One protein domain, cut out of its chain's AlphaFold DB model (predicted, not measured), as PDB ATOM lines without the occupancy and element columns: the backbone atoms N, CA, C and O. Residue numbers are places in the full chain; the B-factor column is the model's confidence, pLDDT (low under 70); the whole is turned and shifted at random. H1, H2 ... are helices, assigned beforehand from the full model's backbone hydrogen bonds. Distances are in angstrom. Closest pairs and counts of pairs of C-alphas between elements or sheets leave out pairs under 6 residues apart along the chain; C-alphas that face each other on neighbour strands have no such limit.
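AT A GLANCE: This is residues 138 to 180 of the 192 residues of an uncharacterized protein of Streptomyces sp. HG99 (UniProt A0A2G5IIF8). The longest helix, H3, folds back beside H2 in a narrow V, and residues 138 to 155, with H1, stick out beyond it as a free arm that makes the length. The printed part has 43 residues with three named helices, H1, H2 and H3 in chain order, and no named strand: all helix. It is only just loose, close to extended, with a radius of gyration of the C-alphas of 13.4 A and spans of 43 by 19 by 14 A.

IN THESE COORDINATES: Find C-alpha 168 at (-47.820, 29.148, -18.175); from there H3 runs 16.2 A to residue 179. H2 is residues 152 to 162, 15.2 A. H1, residues 138 to 148, 15.0 A, begins at (-41.976, 64.849, -7.331).

HOW THE PARTS SIT: H2 and H3 form a helical hairpin, opposite ways at a shallow tilt of 26 degrees. They only just touch, with 3 pairs of C-alphas within 8 A, H3 with residues 168 to 172 alone; the closest C-alphas are those of Leu 160 and Arg 168, 5.9 A. H1 is apart from both. In H1, H2 and H3 every O i to N i+4 pair is within hydrogen-bond range.

THE WHOLE: The C-alphas farthest apart, Leu 138 and Glu 166, are 42.6 A apart. The printed part has no cut, and both links are tight. Look for pLDDT under 70 at residues 171 to 173, 175 to 176 and 178 to 180.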
ATOM      1  N   LEU A 138     -43.034  65.734  -7.809       73.81
ATOM      2  CA  LEU A 138     -41.976  64.849  -7.331       73.81
ATOM      3  C   LEU A 138     -42.426  63.383  -7.298       73.81
ATOM      4  O   LEU A 138     -41.723  62.536  -7.825       73.81
ATOM      5  N   THR A 139     -43.621  63.083  -6.784       75.50
ATOM      6  CA  THR A 139     -44.201  61.729  -6.826       75.50
ATOM      7  C   THR A 139     -44.419  61.237  -8.257       75.50
ATOM      8  O   THR A 139     -44.225  60.058  -8.535       75.50
ATOM      9  N   ILE A 140     -44.801  62.117  -9.188       77.44
ATOM     10  CA  ILE A 140     -44.907  61.754 -10.610       77.44
ATOM     11  C   ILE A 140     -43.525  61.432 -11.185       77.44
ATOM     12  O   ILE A 140     -43.395  60.441 -11.898       77.44
ATOM     13  N   ALA A 141     -42.505  62.236 -10.876       80.50
ATOM     14  CA  ALA A 141     -41.134  61.985 -11.317       80.50
ATOM     15  C   ALA A 141     -40.577  60.681 -10.722       80.50
ATOM     16  O   ALA A 141     -40.062  59.865 -11.469       80.50
ATOM     17  N   GLU A 142     -40.777  60.433  -9.426       80.12
ATOM     18  CA  GLU A 142     -40.366  59.195  -8.750       80.12
ATOM     19  C   GLU A 142     -41.064  57.959  -9.330       80.12
ATOM     20  O   GLU A 142     -40.425  56.932  -9.537       80.12
ATOM     21  N   LEU A 143     -42.367  58.046  -9.626       78.19
ATOM     22  CA  LEU A 143     -43.091  56.957 -10.286       78.19
ATOM     23  C   LEU A 143     -42.601  56.745 -11.719       78.19
ATOM     24  O   LEU A 143     -42.477  55.605 -12.146       78.19
ATOM     25  N   THR A 144     -42.324  57.823 -12.452       80.44
ATOM     26  CA  THR A 144     -41.819  57.742 -13.831       80.44
ATOM     27  C   THR A 144     -40.432  57.107 -13.855       80.44
ATOM     28  O   THR A 144     -40.248  56.140 -14.580       80.44
ATOM     29  N   ASP A 145     -39.511  57.555 -12.997       83.75
ATOM     30  CA  ASP A 145     -38.175  56.964 -12.854       83.75
ATOM     31  C   ASP A 145     -38.268  55.482 -12.446       83.75
ATOM     32  O   ASP A 145     -37.588  54.634 -13.018       83.75
ATOM     33  N   TYR A 146     -39.171  55.133 -11.522       80.50
ATOM     34  CA  TYR A 146     -39.392  53.742 -11.114       80.50
ATOM     35  C   TYR A 146     -39.919  52.852 -12.252       80.50
ATOM     36  O   TYR A 146     -39.501  51.702 -12.378       80.50
ATOM     37  N   PHE A 147     -40.840  53.358 -13.080       78.56
ATOM     38  CA  PHE A 147     -41.343  52.622 -14.243       78.56
ATOM     39  C   PHE A 147     -40.321  52.560 -15.387       78.56
ATOM     40  O   PHE A 147     -40.297  51.558 -16.098       78.56
ATOM     41  N   ASP A 148     -39.469  53.576 -15.546       77.94
ATOM     42  CA  ASP A 148     -38.390  53.599 -16.542       77.94
ATOM     43  C   ASP A 148     -37.245  52.634 -16.178       77.94
ATOM     44  O   ASP A 148     -36.596  52.077 -17.067       77.94
ATOM     45  N   GLU A 149     -37.008  52.393 -14.885       80.50
ATOM     46  CA  GLU A 149     -36.032  51.412 -14.384       80.50
ATOM     47  C   GLU A 149     -36.563  49.965 -14.359       80.50
ATOM     48  O   GLU A 149     -35.802  49.027 -14.106       80.50
ATOM     49  N   LEU A 150     -37.856  49.754 -14.625       78.38
ATOM     50  CA  LEU A 150     -38.488  48.438 -14.575       78.38
ATOM     51  C   LEU A 150     -38.109  47.591 -15.807       78.38
ATOM     52  O   LEU A 150     -38.576  47.841 -16.920       78.38
ATOM     53  N   ASP A 151     -37.320  46.528 -15.616       77.88
ATOM     54  CA  ASP A 151     -37.053  45.554 -16.684       77.88
ATOM     55  C   ASP A 151     -38.275  44.649 -16.902       77.88
ATOM     56  O   ASP A 151     -38.492  43.642 -16.222       77.88
ATOM     57  N   LEU A 152     -39.082  45.007 -17.899       70.38
ATOM     58  CA  LEU A 152     -40.267  44.253 -18.309       70.38
ATOM     59  C   LEU A 152     -39.947  42.799 -18.701       70.38
ATOM     60  O   LEU A 152     -40.811  41.928 -18.574       70.38
ATOM     61  N   THR A 153     -38.721  42.509 -19.141       72.75
ATOM     62  CA  THR A 153     -38.276  41.152 -19.490       72.75
ATOM     63  C   THR A 153     -38.059  40.312 -18.237       72.75
ATOM     64  O   THR A 153     -38.468  39.150 -18.193       72.75
ATOM     65  N   GLU A 154     -37.432  40.897 -17.216       77.00
ATOM     66  CA  GLU A 154     -37.229  40.253 -15.917       77.00
ATOM     67  C   GLU A 154     -38.570  40.037 -15.209       77.00
ATOM     68  O   GLU A 154     -38.868  38.917 -14.801       77.00
ATOM     69  N   LEU A 155     -39.449  41.046 -15.209       76.38
ATOM     70  CA  LEU A 155     -40.793  40.936 -14.636       76.38
ATOM     71  C   LEU A 155     -41.639  39.851 -15.324       76.38
ATOM     72  O   LEU A 155     -42.323  39.073 -14.661       76.38
ATOM     73  N   THR A 156     -41.583  39.769 -16.655       70.25
ATOM     74  CA  THR A 156     -42.286  38.726 -17.420       70.25
ATOM     75  C   THR A 156     -41.743  37.338 -17.085       70.25
ATOM     76  O   THR A 156     -42.516  36.390 -16.928       70.25
ATOM     77  N   ARG A 157     -40.420  37.207 -16.932       74.69
ATOM     78  CA  ARG A 157     -39.779  35.949 -16.535       74.69
ATOM     79  C   ARG A 157     -40.213  35.526 -15.132       74.69
ATOM     80  O   ARG A 157     -40.634  34.385 -14.970       74.69
ATOM     81  N   ASP A 158     -40.211  36.442 -14.170       79.44
ATOM     82  CA  ASP A 158     -40.631  36.175 -12.792       79.44
ATOM     83  C   ASP A 158     -42.098  35.734 -12.709       79.44
ATOM     84  O   ASP A 158     -42.433  34.778 -12.005       79.44
ATOM     85  N   VAL A 159     -42.984  36.381 -13.474       73.69
ATOM     86  CA  VAL A 159     -44.406  36.016 -13.551       73.69
ATOM     87  C   VAL A 159     -44.594  34.623 -14.160       73.69
ATOM     88  O   VAL A 159     -45.399  33.834 -13.658       73.69
ATOM     89  N   LEU A 160     -43.846  34.283 -15.213       75.56
ATOM     90  CA  LEU A 160     -43.917  32.965 -15.853       75.56
ATOM     91  C   LEU A 160     -43.286  31.857 -14.998       75.56
ATOM     92  O   LEU A 160     -43.781  30.726 -15.004       75.56
ATOM     93  N   ASP A 161     -42.238  32.164 -14.234       76.50
ATOM     94  CA  ASP A 161     -41.614  31.213 -13.316       76.50
ATOM     95  C   ASP A 161     -42.479  30.953 -12.078       76.50
ATOM     96  O   ASP A 161     -42.594  29.798 -11.651       76.50
ATOM     97  N   ALA A 162     -43.157  31.982 -11.562       76.50
ATOM     98  CA  ALA A 162     -44.129  31.864 -10.478       76.50
ATOM     99  C   ALA A 162     -45.434  31.164 -10.906       76.50
ATOM    100  O   ALA A 162     -46.124  30.570 -10.070       76.50
ATOM    101  N   ALA A 163     -45.779  31.204 -12.196       71.44
ATOM    102  CA  ALA A 163     -46.932  30.496 -12.734       71.44
ATOM    103  C   ALA A 163     -46.713  28.975 -12.732       71.44
ATOM    104  O   ALA A 163     -45.653  28.450 -13.106       71.44
ATOM    105  N   ARG A 164     -47.763  28.240 -12.346       71.00
ATOM    106  CA  ARG A 164     -47.766  26.774 -12.391       71.00
ATOM    107  C   ARG A 164     -47.520  26.301 -13.824       71.00
ATOM    108  O   ARG A 164     -48.048  26.920 -14.745       71.00
ATOM    109  N   PRO A 165     -46.784  25.195 -14.041       70.12
ATOM    110  CA  PRO A 165     -46.428  24.732 -15.384       70.12
ATOM    111  C   PRO A 165     -47.627  24.573 -16.329       70.12
ATOM    112  O   PRO A 165     -47.518  24.875 -17.514       70.12
ATOM    113  N   GLU A 166     -48.770  24.141 -15.792       74.88
ATOM    114  CA  GLU A 166     -50.044  24.006 -16.506       74.88
ATOM    115  C   GLU A 166     -50.670  25.338 -16.959       74.88
ATOM    116  O   GLU A 166     -51.323  25.376 -18.001       74.88
ATOM    117  N   ASP A 167     -50.417  26.433 -16.239       72.94
ATOM    118  CA  ASP A 167     -51.018  27.751 -16.486       72.94
ATOM    119  C   ASP A 167     -50.107  28.675 -17.309       72.94
ATOM    120  O   ASP A 167     -50.568  29.683 -17.847       72.94
ATOM    121  N   ARG A 168     -48.821  28.326 -17.470       71.56
ATOM    122  CA  ARG A 168     -47.820  29.148 -18.175       71.56
ATOM    123  C   ARG A 168     -48.259  29.549 -19.579       71.56
ATOM    124  O   ARG A 168     -48.109  30.705 -19.941       71.56
ATOM    125  N   LEU A 169     -48.875  28.642 -20.341       70.12
ATOM    126  CA  LEU A 169     -49.348  28.943 -21.699       70.12
ATOM    127  C   LEU A 169     -50.515  29.945 -21.713       70.12
ATOM    128  O   LEU A 169     -50.621  30.757 -22.631       70.12
ATOM    129  N   ALA A 170     -51.400  29.887 -20.713       74.69
ATOM    130  CA  ALA A 170     -52.499  30.838 -20.576       74.69
ATOM    131  C   ALA A 170     -51.982  32.217 -20.143       74.69
ATOM    132  O   ALA A 170     -52.441  33.230 -20.663       74.69
ATOM    133  N   VAL A 171     -50.985  32.242 -19.253       67.56
ATOM    134  CA  VAL A 171     -50.316  33.466 -18.798       67.56
ATOM    135  C   VAL A 171     -49.525  34.120 -19.935       67.56
ATOM    136  O   VAL A 171     -49.679  35.315 -20.146       67.56
ATOM    137  N   THR A 172     -48.765  33.358 -20.731       67.88
ATOM    138  CA  THR A 172     -48.058  33.882 -21.914       67.88
ATOM    139  C   THR A 172     -49.026  34.523 -22.907       67.88
ATOM    140  O   THR A 172     -48.805  35.653 -23.318       67.88
ATOM    141  N   ARG A 173     -50.149  33.862 -23.224       68.50
ATOM    142  CA  ARG A 173     -51.154  34.420 -24.147       68.50
ATOM    143  C   ARG A 173     -51.825  35.682 -23.612       68.50
ATOM    144  O   ARG A 173     -52.059  36.608 -24.373       68.50
ATOM    145  N   ALA A 174     -52.126  35.726 -22.315       71.50
ATOM    146  CA  ALA A 174     -52.704  36.915 -21.695       71.50
ATOM    147  C   ALA A 174     -51.724  38.103 -21.692       71.50
ATOM    148  O   ALA A 174     -52.157  39.249 -21.785       71.50
ATOM    149  N   LEU A 175     -50.419  37.835 -21.589       66.94
ATOM    150  CA  LEU A 175     -49.379  38.858 -21.664       66.94
ATOM    151  C   LEU A 175     -49.146  39.332 -23.110       66.94
ATOM    152  O   LEU A 175     -49.069  40.541 -23.322       66.94
ATOM    153  N   ASP A 176     -49.144  38.423 -24.091       69.81
ATOM    154  CA  ASP A 176     -49.089  38.757 -25.526       69.81
ATOM    155  C   ASP A 176     -50.293  39.618 -25.961       69.81
ATOM    156  O   ASP A 176     -50.133  40.593 -26.694       69.81
ATOM    157  N   ASP A 177     -51.501  39.318 -25.466       71.06
ATOM    158  CA  ASP A 177     -52.715  40.093 -25.767       71.06
ATOM    159  C   ASP A 177     -52.688  41.512 -25.158       71.06
ATOM    160  O   ASP A 177     -53.304  42.432 -25.706       71.06
ATOM    161  N   LEU A 178     -52.003  41.708 -24.022       62.31
ATOM    162  CA  LEU A 178     -51.986  42.981 -23.290       62.31
ATOM    163  C   LEU A 178     -50.832  43.906 -23.713       62.31
ATOM    164  O   LEU A 178     -51.006  45.125 -23.723       62.31
ATOM    165  N   PHE A 179     -49.674  43.340 -24.068       63.19
ATOM    166  CA  PHE A 179     -48.453  44.092 -24.386       63.19
ATOM    167  C   PHE A 179     -47.999  43.962 -25.853       63.19
ATOM    168  O   PHE A 179     -47.091  44.686 -26.269       63.19
ATOM    169  N   GLY A 180     -48.662  43.123 -26.657       62.62
ATOM    170  CA  GLY A 180     -48.206  42.727 -27.993       62.62
ATOM    171  C   GLY A 180     -47.173  41.597 -27.931       62.62
ATOM    172  O   GLY A 180     -46.684  41.281 -26.850       62.62
TER     173      GLY A 180